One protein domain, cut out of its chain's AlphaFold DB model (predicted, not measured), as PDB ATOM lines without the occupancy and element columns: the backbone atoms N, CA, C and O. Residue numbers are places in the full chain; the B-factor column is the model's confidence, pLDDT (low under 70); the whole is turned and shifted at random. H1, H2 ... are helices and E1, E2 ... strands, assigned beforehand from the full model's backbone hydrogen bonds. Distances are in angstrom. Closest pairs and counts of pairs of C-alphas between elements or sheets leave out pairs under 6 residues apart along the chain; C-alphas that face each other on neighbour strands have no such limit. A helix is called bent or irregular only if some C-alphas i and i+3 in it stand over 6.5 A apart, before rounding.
ATOM      1  N   LEU A   5     183.444 156.879 132.172       97.75
ATOM      2  CA  LEU A   5     182.075 156.505 131.822       97.75
ATOM      3  C   LEU A   5     181.180 157.747 131.716       97.75
ATOM      4  O   LEU A   5     181.140 158.593 132.618       97.75
ATOM      5  N   LYS A   6     180.440 157.817 130.618       97.88
ATOM      6  CA  LYS A   6     179.386 158.776 130.326       97.88
ATOM      7  C   LYS A   6     178.083 158.005 130.145       97.88
ATOM      8  O   LYS A   6     177.996 157.117 129.301       97.88
ATOM      9  N   LEU A   7     177.121 158.346 130.990       97.00
ATOM     10  CA  LEU A   7     175.753 157.850 130.949       97.00
ATOM     11  C   LEU A   7     174.854 158.984 130.435       97.00
ATOM     12  O   LEU A   7     175.268 160.145 130.539       97.00
ATOM     13  N   PRO A   8     173.676 158.666 129.880       96.38
ATOM     14  CA  PRO A   8     172.647 159.659 129.594       96.38
ATOM     15  C   PRO A   8     172.294 160.486 130.835       96.38
ATOM     16  O   PRO A   8     172.361 159.985 131.959       96.38
ATOM     17  N   ASP A   9     171.930 161.753 130.632       96.25
ATOM     18  CA  ASP A   9     171.639 162.682 131.734       96.25
ATOM     19  C   ASP A   9     170.417 162.245 132.564       96.25
ATOM     20  O   ASP A   9     170.313 162.590 133.738       96.25
ATOM     21  N   ASP A  10     169.523 161.456 131.966       95.94
ATOM     22  CA  ASP A  10     168.309 160.888 132.555       95.94
ATOM     23  C   ASP A  10     168.496 159.457 133.091       95.94
ATOM     24  O   ASP A  10     167.526 158.821 133.498       95.94
ATOM     25  N   PHE A  11     169.726 158.922 133.122       96.38
ATOM     26  CA  PHE A  11     169.987 157.528 133.518       96.38
ATOM     27  C   PHE A  11     169.393 157.154 134.883       96.38
ATOM     28  O   PHE A  11     168.870 156.054 135.049       96.38
ATOM     29  N   SER A  12     169.427 158.074 135.850       95.81
ATOM     30  CA  SER A  12     168.862 157.854 137.186       95.81
ATOM     31  C   SER A  12     167.371 157.520 137.172       95.81
ATOM     32  O   SER A  12     166.890 156.838 138.076       95.81
ATOM     33  N   ASP A  13     166.638 157.973 136.155       97.44
ATOM     34  CA  ASP A  13     165.184 157.829 136.084       97.44
ATOM     35  C   ASP A  13     164.774 156.397 135.708       97.44
ATOM     36  O   ASP A  13     163.665 155.953 136.022       97.44
ATOM     37  N   TYR A  14     165.682 155.646 135.075       96.69
ATOM     38  CA  TYR A  14     165.449 154.280 134.601       96.69
ATOM     39  C   TYR A  14     166.548 153.282 134.999       96.69
ATOM     40  O   TYR A  14     166.528 152.137 134.544       96.69
ATOM     41  N   GLU A  15     167.473 153.654 135.891       96.94
ATOM     42  CA  GLU A  15     168.558 152.778 136.363       96.94
ATOM     43  C   GLU A  15     168.030 151.433 136.883       96.94
ATOM     44  O   GLU A  15     168.585 150.380 136.573       96.94
ATOM     45  N   TRP A  16     166.918 151.446 137.624       97.12
ATOM     46  CA  TRP A  16     166.299 150.230 138.156       97.12
ATOM     47  C   TRP A  16     165.858 149.259 137.048       97.12
ATOM     48  O   TRP A  16     165.937 148.042 137.222       97.12
ATOM     49  N   GLU A  17     165.408 149.780 135.903       98.00
ATOM     50  CA  GLU A  17     165.004 148.973 134.753       98.00
ATOM     51  C   GLU A  17     166.234 148.370 134.068       98.00
ATOM     52  O   GLU A  17     166.211 147.204 133.670       98.00
ATOM     53  N   VAL A  18     167.322 149.140 133.970       97.94
ATOM     54  CA  VAL A  18     168.614 148.663 133.458       97.94
ATOM     55  C   VAL A  18     169.164 147.538 134.329       97.94
ATOM     56  O   VAL A  18     169.526 146.480 133.805       97.94
ATOM     57  N   GLU A  19     169.175 147.735 135.650       97.88
ATOM     58  CA  GLU A  19     169.649 146.733 136.604       97.88
ATOM     59  C   GLU A  19     168.813 145.451 136.503       97.88
ATOM     60  O   GLU A  19     169.375 144.361 136.398       97.88
ATOM     61  N   ALA A  20     167.482 145.572 136.442       97.69
ATOM     62  CA  ALA A  20     166.578 144.429 136.309       97.69
ATOM     63  C   ALA A  20     166.724 143.687 134.968       97.69
ATOM     64  O   ALA A  20     166.574 142.465 134.919       97.69
ATOM     65  N   LYS A  21     167.007 144.403 133.871       97.75
ATOM     66  CA  LYS A  21     167.237 143.802 132.545       97.75
ATOM     67  C   LYS A  21     168.592 143.113 132.423       97.75
ATOM     68  O   LYS A  21     168.738 142.287 131.515       97.75
ATOM     69  N   GLY A  22     169.567 143.482 133.251       98.38
ATOM     70  CA  GLY A  22     170.917 142.928 133.205       98.38
ATOM     71  C   GLY A  22     171.750 143.385 132.007       98.38
ATOM     72  O   GLY A  22     172.738 142.736 131.659       98.38
ATOM     73  N   VAL A  23     171.351 144.466 131.329       98.19
ATOM     74  CA  VAL A  23     172.035 144.974 130.132       98.19
ATOM     75  C   VAL A  23     171.816 146.471 129.943       98.19
ATOM     76  O   VAL A  23     170.721 146.977 130.174       98.19
ATOM     77  N   PHE A  24     172.856 147.160 129.470       98.19
ATOM     78  CA  PHE A  24     172.812 148.566 129.086       98.19
ATOM     79  C   PHE A  24     173.615 148.816 127.805       98.19
ATOM     80  O   PHE A  24     174.801 148.492 127.750       98.19
ATOM     81  N   TRP A  25     172.989 149.403 126.783       96.31
ATOM     82  CA  TRP A  25     173.611 149.623 125.468       96.31
ATOM     83  C   TRP A  25     174.007 151.078 125.196       96.31
ATOM     84  O   TRP A  25     174.850 151.326 124.339       96.31
ATOM     85  N   ASP A  26     173.450 152.031 125.944       95.38
ATOM     86  CA  ASP A  26     173.587 153.465 125.658       95.38
ATOM     87  C   ASP A  26     174.747 154.125 126.425       95.38
ATOM     88  O   ASP A  26     174.784 155.341 126.622       95.38
ATOM     89  N   ALA A  27     175.730 153.330 126.857       96.25
ATOM     90  CA  ALA A  27     176.910 153.838 127.539       96.25
ATOM     91  C   ALA A  27     177.998 154.300 126.566       96.25
ATOM     92  O   ALA A  27     178.283 153.699 125.526       96.25
ATOM     93  N   GLN A  28     178.688 155.362 126.971       97.12
ATOM     94  CA  GLN A  28     179.844 155.902 126.272       97.12
ATOM     95  C   GLN A  28     181.045 155.937 127.215       97.12
ATOM     96  O   GLN A  28     180.929 156.305 128.381       97.12
ATOM     97  N   VAL A  29     182.235 155.612 126.716       97.00
ATOM     98  CA  VAL A  29     183.491 155.817 127.445       97.00
ATOM     99  C   VAL A  29     184.312 156.875 126.734       97.00
ATOM    100  O   VAL A  29     184.648 156.751 125.556       97.00
ATOM    101  N   ARG A  30     184.655 157.931 127.472       95.75
ATOM    102  CA  ARG A  30     185.512 159.003 126.983       95.75
ATOM    103  C   ARG A  30     186.972 158.699 127.303       95.75
ATOM    104  O   ARG A  30     187.348 158.639 128.472       95.75
ATOM    105  N   CYS A  31     187.788 158.602 126.259       93.00
ATOM    106  CA  CYS A  31     189.239 158.455 126.319       93.00
ATOM    107  C   CYS A  31     189.881 159.617 125.550       93.00
ATOM    108  O   CYS A  31     189.981 159.602 124.321       93.00
ATOM    109  N   GLY A  32     190.299 160.660 126.276       89.31
ATOM    110  CA  GLY A  32     190.855 161.871 125.668       89.31
ATOM    111  C   GLY A  32     189.781 162.626 124.884       89.31
ATOM    112  O   GLY A  32     188.765 163.016 125.459       89.31
ATOM    113  N   SER A  33     190.003 162.823 123.583       89.69
ATOM    114  CA  SER A  33     189.036 163.434 122.657       89.69
ATOM    115  C   SER A  33     188.070 162.432 122.016       89.69
ATOM    116  O   SER A  33     187.151 162.848 121.315       89.69
ATOM    117  N   ARG A  34     188.255 161.123 122.235       91.75
ATOM    118  CA  ARG A  34     187.388 160.084 121.667       91.75
ATOM    119  C   ARG A  34     186.285 159.703 122.650       91.75
ATOM    120  O   ARG A  34     186.552 159.521 123.838       91.75
ATOM    121  N   SER A  35     185.072 159.540 122.131       93.62
ATOM    122  CA  SER A  35     183.967 158.856 122.805       93.62
ATOM    123  C   SER A  35     183.734 157.529 122.102       93.62
ATOM    124  O   SER A  35     183.696 157.489 120.872       93.62
ATOM    125  N   VAL A  36     183.640 156.452 122.871       94.56
ATOM    126  CA  VAL A  36     183.537 155.092 122.345       94.56
ATOM    127  C   VAL A  36     182.285 154.439 122.925       94.56
ATOM    128  O   VAL A  36     182.165 154.405 124.152       94.56
ATOM    129  N   PRO A  37     181.378 153.899 122.089       95.12
ATOM    130  CA  PRO A  37     180.231 153.152 122.582       95.12
ATOM    131  C   PRO A  37     180.700 151.857 123.242       95.12
ATOM    132  O   PRO A  37     181.568 151.153 122.710       95.12
ATOM    133  N   VAL A  38     180.117 151.552 124.395       96.69
ATOM    134  CA  VAL A  38     180.330 150.294 125.108       96.69
ATOM    135  C   VAL A  38     178.996 149.755 125.590       96.69
ATOM    136  O   VAL A  38     178.115 150.524 125.962       96.69
ATOM    137  N   SER A  39     178.875 148.436 125.627       97.25
ATOM    138  CA  SER A  39     177.709 147.773 126.206       97.25
ATOM    139  C   SER A  39     178.090 147.143 127.537       97.25
ATOM    140  O   SER A  39     179.162 146.545 127.656       97.25
ATOM    141  N   PHE A  40     177.207 147.228 128.524       98.38
ATOM    142  CA  PHE A  40     177.344 146.513 129.785       98.38
ATOM    143  C   PHE A  40     176.357 145.365 129.850       98.38
ATOM    144  O   PHE A  40     175.210 145.501 129.436       98.38
ATOM    145  N   TYR A  41     176.817 144.254 130.400       98.56
ATOM    146  CA  TYR A  41     176.020 143.055 130.597       98.56
ATOM    147  C   TYR A  41     176.295 142.485 131.980       98.56
ATOM    148  O   TYR A  41     177.433 142.522 132.448       98.56
ATOM    149  N   ASP A  42     175.289 141.884 132.600       98.31
ATOM    150  CA  ASP A  42     175.555 140.800 133.534       98.31
ATOM    151  C   ASP A  42     175.772 139.479 132.777       98.31
ATOM    152  O   ASP A  42     175.442 139.328 131.594       98.31
ATOM    153  N   ALA A  43     176.376 138.505 133.457       98.06
ATOM    154  CA  ALA A  43     176.706 137.222 132.844       98.06
ATOM    155  C   ALA A  43     175.462 136.447 132.376       98.06
ATOM    156  O   ALA A  43     175.513 135.760 131.357       98.06
ATOM    157  N   THR A  44     174.347 136.557 133.102       97.88
ATOM    158  CA  THR A  44     173.107 135.839 132.794       97.88
ATOM    159  C   THR A  44     172.517 136.348 131.488       97.88
ATOM    160  O   THR A  44     172.228 135.556 130.589       97.88
ATOM    161  N   ARG A  45     172.387 137.667 131.352       97.88
ATOM    162  CA  ARG A  45     171.808 138.312 130.178       97.88
ATOM    163  C   ARG A  45     172.665 138.122 128.934       97.88
ATOM    164  O   ARG A  45     172.123 137.827 127.874       97.88
ATOM    165  N   LEU A  46     173.993 138.201 129.068       97.94
ATOM    166  CA  LEU A  46     174.913 137.923 127.962       97.94
ATOM    167  C   LEU A  46     174.710 136.510 127.399       97.94
ATOM    168  O   LEU A  46     174.643 136.324 126.185       97.94
ATOM    169  N   LEU A  47     174.616 135.511 128.282       97.94
ATOM    170  CA  LEU A  47     174.423 134.119 127.880       97.94
ATOM    171  C   LEU A  47     173.047 133.889 127.252       97.94
ATOM    172  O   LEU A  47     172.945 133.128 126.292       97.94
ATOM    173  N   GLN A  48     172.005 134.545 127.768       97.62
ATOM    174  CA  GLN A  48     170.660 134.490 127.193       97.62
ATOM    175  C   GLN A  48     170.638 135.041 125.764       97.62
ATOM    176  O   GLN A  48     170.157 134.353 124.865       97.62
ATOM    177  N   ASP A  49     171.204 136.231 125.544       97.31
ATOM    178  CA  ASP A  49     171.245 136.870 124.223       97.31
ATOM    179  C   ASP A  49     172.080 136.043 123.237       97.31
ATOM    180  O   ASP A  49     171.630 135.752 122.129       97.31
ATOM    181  N   ALA A  50     173.259 135.577 123.667       97.69
ATOM    182  CA  ALA A  50     174.111 134.724 122.846       97.69
ATOM    183  C   ALA A  50     173.399 133.428 122.442       97.69
ATOM    184  O   ALA A  50     173.455 133.020 121.283       97.69
ATOM    185  N   ARG A  51     172.709 132.778 123.386       98.31
ATOM    186  CA  ARG A  51     171.976 131.542 123.115       98.31
ATOM    187  C   ARG A  51     170.819 131.776 122.152       98.31
ATOM    188  O   ARG A  51     170.653 130.994 121.224       98.31
ATOM    189  N   ALA A  52     170.062 132.852 122.349       97.62
ATOM    190  CA  ALA A  52     168.920 133.184 121.509       97.62
ATOM    191  C   ALA A  52     169.316 133.416 120.042       97.62
ATOM    192  O   ALA A  52     168.598 132.970 119.151       97.62
ATOM    193  N   GLU A  53     170.450 134.075 119.784       97.31
ATOM    194  CA  GLU A  53     170.972 134.253 118.423       97.31
ATOM    195  C   GLU A  53     171.500 132.935 117.840       97.31
ATOM    196  O   GLU A  53     171.113 132.524 116.746       97.31
ATOM    197  N   LEU A  54     172.306 132.190 118.601       97.94
ATOM    198  CA  LEU A  54     172.855 130.919 118.123       97.94
ATOM    199  C   LEU A  54     171.764 129.878 117.818       97.94
ATOM    200  O   LEU A  54     171.865 129.171 116.815       97.94
ATOM    201  N   ASP A  55     170.697 129.814 118.619       98.12
ATOM    202  CA  ASP A  55     169.552 128.923 118.383       98.12
ATOM    203  C   ASP A  55     168.751 129.329 117.121       98.12
ATOM    204  O   ASP A  55     168.081 128.490 116.516       98.12
ATOM    205  N   ARG A  56     168.852 130.591 116.674       97.00
ATOM    206  CA  ARG A  56     168.314 131.070 115.383       97.00
ATOM    207  C   ARG A  56     169.254 130.800 114.204       97.00
ATOM    208  O   ARG A  56     168.902 131.109 113.066       97.00
ATOM    209  N   GLY A  57     170.434 130.228 114.452       97.38
ATOM    210  CA  GLY A  57     171.464 130.005 113.439       97.38
ATOM    211  C   GLY A  57     172.204 131.279 113.025       97.38
ATOM    212  O   GLY A  57     172.864 131.280 111.985       97.38
ATOM    213  N   THR A  58     172.101 132.360 113.806       96.88
ATOM    214  CA  THR A  58     172.796 133.628 113.559       96.88
ATOM    215  C   THR A  58     174.035 133.752 114.452       96.88
ATOM    216  O   THR A  58     174.033 133.311 115.603       96.88
ATOM    217  N   PRO A  59     175.142 134.327 113.946       96.31
ATOM    218  CA  PRO A  59     176.292 134.621 114.789       96.31
ATOM    219  C   PRO A  59     175.937 135.727 115.787       96.31
ATOM    220  O   PRO A  59     175.418 136.775 115.403       96.31
ATOM    221  N   PHE A  60     176.280 135.528 117.058       95.94
ATOM    222  CA  PHE A  60     176.177 136.578 118.066       95.94
ATOM    223  C   PHE A  60     177.411 137.483 118.011       95.94
ATOM    224  O   PHE A  60     178.532 137.037 118.264       95.94
ATOM    225  N   VAL A  61     177.207 138.753 117.665       93.56
ATOM    226  CA  VAL A  61     178.283 139.740 117.523       93.56
ATOM    227  C   VAL A  61     178.084 140.848 118.542       93.56
ATOM    228  O   VAL A  61     177.057 141.521 118.550       93.56
ATOM    229  N   LEU A  62     179.104 141.079 119.364       91.25
ATOM    230  CA  LEU A  62     179.162 142.216 120.270       91.25
ATOM    231  C   LEU A  62     180.336 143.119 119.911       91.25
ATOM    232  O   LEU A  62     181.448 142.657 119.650       91.25
ATOM    233  N   GLY A  63     180.077 144.427 119.944       85.94
ATOM    234  CA  GLY A  63     181.131 145.425 120.087       85.94
ATOM    235  C   GLY A  63     181.742 145.365 121.488       85.94
ATOM    236  O   GLY A  63     181.503 144.425 122.238       85.94
ATOM    237  N   ARG A  64     182.523 146.381 121.863       92.06
ATOM    238  CA  ARG A  64     183.157 146.491 123.189       92.06
ATOM    239  C   ARG A  64     182.139 146.272 124.314       92.06
ATOM    240  O   ARG A  64     181.418 147.190 124.693       92.06
ATOM    241  N   ALA A  65     182.105 145.050 124.825       95.50
ATOM    242  CA  ALA A  65     181.184 144.613 125.854       95.50
ATOM    243  C   ALA A  65     181.956 144.398 127.151       95.50
ATOM    244  O   ALA A  65     183.023 143.780 127.158       95.50
ATOM    245  N   ILE A  66     181.412 144.920 128.242       97.75
ATOM    246  CA  ILE A  66     181.980 144.803 129.577       97.75
ATOM    247  C   ILE A  66     180.990 144.014 130.422       97.75
ATOM    248  O   ILE A  66     179.867 144.454 130.665       97.75
ATOM    249  N   VAL A  67     181.417 142.835 130.867       98.06
ATOM    250  CA  VAL A  67     180.613 142.002 131.759       98.06
ATOM    251  C   VAL A  67     180.896 142.406 133.198       98.06
ATOM    252  O   VAL A  67     182.040 142.373 133.649       98.06
ATOM    253  N   VAL A  68     179.847 142.786 133.916       98.31
ATOM    254  CA  VAL A  68     179.885 143.195 135.321       98.31
ATOM    255  C   VAL A  68     179.007 142.273 136.158       98.31
ATOM    256  O   VAL A  68     178.173 141.533 135.645       98.31
ATOM    257  N   ARG A  69     179.181 142.303 137.481       96.06
ATOM    258  CA  ARG A  69     178.344 141.499 138.386       96.06
ATOM    259  C   ARG A  69     176.873 141.939 138.371       96.06
ATOM    260  O   ARG A  69     175.998 141.120 138.613       96.06
ATOM    261  N   MET A  70     176.628 143.231 138.169       97.31
ATOM    262  CA  MET A  70     175.315 143.874 138.224       97.31
ATOM    263  C   MET A  70     175.382 145.141 137.372       97.31
ATOM    264  O   MET A  70     176.374 145.864 137.462       97.31
ATOM    265  N   VAL A  71     174.373 145.397 136.540       98.31
ATOM    266  CA  VAL A  71     174.382 146.535 135.609       98.31
ATOM    267  C   VAL A  71     173.752 147.763 136.265       98.31
ATOM    268  O   VAL A  71     172.618 148.120 135.980       98.31
ATOM    269  N   ASN A  72     174.509 148.399 137.158       97.56
ATOM    270  CA  ASN A  72     174.166 149.690 137.761       97.56
ATOM    271  C   ASN A  72     175.325 150.678 137.676       97.56
ATOM    272  O   ASN A  72     176.459 150.295 137.363       97.56
ATOM    273  N   GLU A  73     175.053 151.955 137.945       97.62
ATOM    274  CA  GLU A  73     176.015 153.037 137.748       97.62
ATOM    275  C   GLU A  73     177.343 152.746 138.448       97.62
ATOM    276  O   GLU A  73     178.417 152.854 137.846       97.62
ATOM    277  N   ARG A  74     177.279 152.327 139.715       97.25
ATOM    278  CA  ARG A  74     178.470 152.067 140.524       97.25
ATOM    279  C   ARG A  74     179.344 150.974 139.911       97.25
ATOM    280  O   ARG A  74     180.534 151.204 139.697       97.25
ATOM    281  N   ALA A  75     178.771 149.813 139.599       97.94
ATOM    282  CA  ALA A  75     179.523 148.692 139.039       97.94
ATOM    283  C   ALA A  75     180.091 149.015 137.647       97.94
ATOM    284  O   ALA A  75     181.231 148.657 137.347       97.94
ATOM    285  N   MET A  76     179.334 149.735 136.813       98.25
ATOM    286  CA  MET A  76     179.804 150.169 135.496       98.25
ATOM    287  C   MET A  76     180.986 151.143 135.607       98.25
ATOM    288  O   MET A  76     181.972 151.006 134.880       98.25
ATOM    289  N   ARG A  77     180.931 152.108 136.538       97.81
ATOM    290  CA  ARG A  77     182.037 153.050 136.788       97.81
ATOM    291  C   ARG A  77     183.287 152.343 137.301       97.81
ATOM    292  O   ARG A  77     184.374 152.607 136.789       97.81
ATOM    293  N   GLU A  78     183.130 151.447 138.276       97.62
ATOM    294  CA  GLU A  78     184.221 150.628 138.820       97.62
ATOM    295  C   GLU A  78     184.896 149.806 137.709       97.62
ATOM    296  O   GLU A  78     186.123 149.800 137.602       97.62
ATOM    297  N   ALA A  79     184.106 149.185 136.828       97.69
ATOM    298  CA  ALA A  79     184.627 148.410 135.709       97.69
ATOM    299  C   ALA A  79     185.417 149.271 134.712       97.69
ATOM    300  O   ALA A  79     186.532 148.913 134.341       97.69
ATOM    301  N   VAL A  80     184.890 150.433 134.305       97.50
ATOM    302  CA  VAL A  80     185.589 151.336 133.369       97.50
ATOM    303  C   VAL A  80     186.903 151.850 133.949       97.50
ATOM    304  O   VAL A  80     187.886 151.948 133.217       97.50
ATOM    305  N   ALA A  81     186.946 152.139 135.250       96.19
ATOM    306  CA  ALA A  81     188.168 152.580 135.919       96.19
ATOM    307  C   ALA A  81     189.260 151.493 135.961       96.19
ATOM    308  O   ALA A  81     190.444 151.825 136.015       96.19
ATOM    309  N   ALA A  82     188.876 150.213 135.927       95.50
ATOM    310  CA  ALA A  82     189.795 149.076 135.964       95.50
ATOM    311  C   ALA A  82     190.299 148.630 134.577       95.50
ATOM    312  O   ALA A  82     191.268 147.874 134.493       95.50
ATOM    313  N   ILE A  83     189.658 149.070 133.488       94.56
ATOM    314  CA  ILE A  83     189.998 148.647 132.123       94.56
ATOM    315  C   ILE A  83     191.045 149.596 131.509       94.56
ATOM    316  O   ILE A  83     190.858 150.814 131.530       94.56
ATOM    317  N   PRO A  84     192.128 149.073 130.902       92.56
ATOM    318  CA  PRO A  84     193.118 149.893 130.206       92.56
ATOM    319  C   PRO A  84     192.525 150.689 129.033       92.56
ATOM    320  O   PRO A  84     191.623 150.229 128.330       92.56
ATOM    321  N   ALA A  85     193.060 151.886 128.777       91.44
ATOM    322  CA  ALA A  85     192.553 152.784 127.734       91.44
ATOM    323  C   ALA A  85     192.611 152.165 126.322       91.44
ATOM    324  O   ALA A  85     191.783 152.483 125.466       91.44
ATOM    325  N   GLU A  86     193.561 151.262 126.094       90.75
ATOM    326  CA  GLU A  86     193.819 150.535 124.853       90.75
ATOM    327  C   GLU A  86     192.596 149.728 124.392       90.75
ATOM    328  O   GLU A  86     192.295 149.692 123.197       90.75
ATOM    329  N   PHE A  87     191.828 149.161 125.330       90.69
ATOM    330  CA  PHE A  87     190.577 148.457 125.023       90.69
ATOM    331  C   PHE A  87     189.579 149.371 124.293       90.69
ATOM    332  O   PHE A  87     188.932 148.979 123.317       90.69
ATOM    333  N   PHE A  88     189.478 150.627 124.731       91.19
ATOM    334  CA  PHE A  88     188.551 151.599 124.155       91.19
ATOM    335  C   PHE A  88     189.090 152.207 122.860       91.19
ATOM    336  O   PHE A  88     188.334 152.417 121.914       91.19
ATOM    337  N   LEU A  89     190.395 152.461 122.779       86.12
ATOM    338  CA  LEU A  89     191.001 153.138 121.632       86.12
ATOM    339  C   LEU A  89     191.128 152.245 120.385       86.12
ATOM    340  O   LEU A  89     191.202 152.792 119.284       86.12
ATOM    341  N   GLY A  90     191.051 150.916 120.550       76.00
ATOM    342  CA  GLY A  90     191.311 149.945 119.482       76.00
ATOM    343  C   GLY A  90     192.809 149.799 119.194       76.00
ATOM    344  O   GLY A  90     193.610 150.629 119.625       76.00
TER     345      GLY A  90
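AT A GLANCE: This is residues 5 to 90 of the 92 residues of an uncharacterized protein of Microbacterium sp. SCN 70-27 (UniProt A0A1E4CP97). A long, bent hairpin of strands, E1 and E2, with short E3 beside E2, makes a small sheet; H1 and H3 cover one face, H2 stands up from the opposite face, and small H4 packs near the hairpin's turn. The 86 printed residues hold, in order, H1 E1 E2 H2 E3 H3 H4. The sheet order E1, E2, E3 is mixed, and the class is mixed, helices and strands. The whole is compact, with a radius of gyration of the C-alphas of 13.3 A and spans of 39 by 31 by 19 A.

HOW THE PARTS SIT: Begin at the hairpin of E1, residues 23 to 31, and E2, residues 34 to 41: they are antiparallel at 151 degrees, with N 29 and O 36 at 2.8 A. E1 bends by 64 degrees at residue 26. E3, residues 65 to 67, is parallel to E2 at 43 degrees, with N 66 and O 39 at 2.8 A. H3, residues 73 to 82, runs across the strands, 63 degrees to E2 on the local plane; its Met 76 and Phe 40 have C-alphas 7.2 A apart, the closest to E2. On the same face, H1, residues 11 to 21, has its closest C-alpha pair to E1 at Val 18 and Phe 24, 6.1 A. On the opposite face, H2, residues 43 to 55, stands up from the sheet; E2, H2 and E3 form a strand-helix-strand unit, parallel strands joined through a helix, with a right-handed crossover. H4, residues 85 to 89, is on the sheet, its Phe 88 closest to Val 36 of E2, C-alphas 6.4 A apart. In H2, H3 and H4 every O i to N i+4 pair is within hydrogen-bond range; in H1, 5 of 7.

IN THESE COORDINATES: Find C-alpha 11 at (169.987, 157.528, 133.518); from there H1 runs 14.0 A, irregular, with C-alphas 13 and 16 8.0 A apart. E1 spans 22.2 A, E2 22.3 A, H2 18.1 A, E3 6.5 A and H3 14.4 A. H4 spans 6.3 A, ending at C-alpha 89, (191.001, 153.138, 121.632).

THE WHOLE: Look at Gly 32 and Asp 55 for the C-alphas farthest apart, 39.9 A. The printed part has no cut, no link is long, and no printed residue is under 70 in pLDDT.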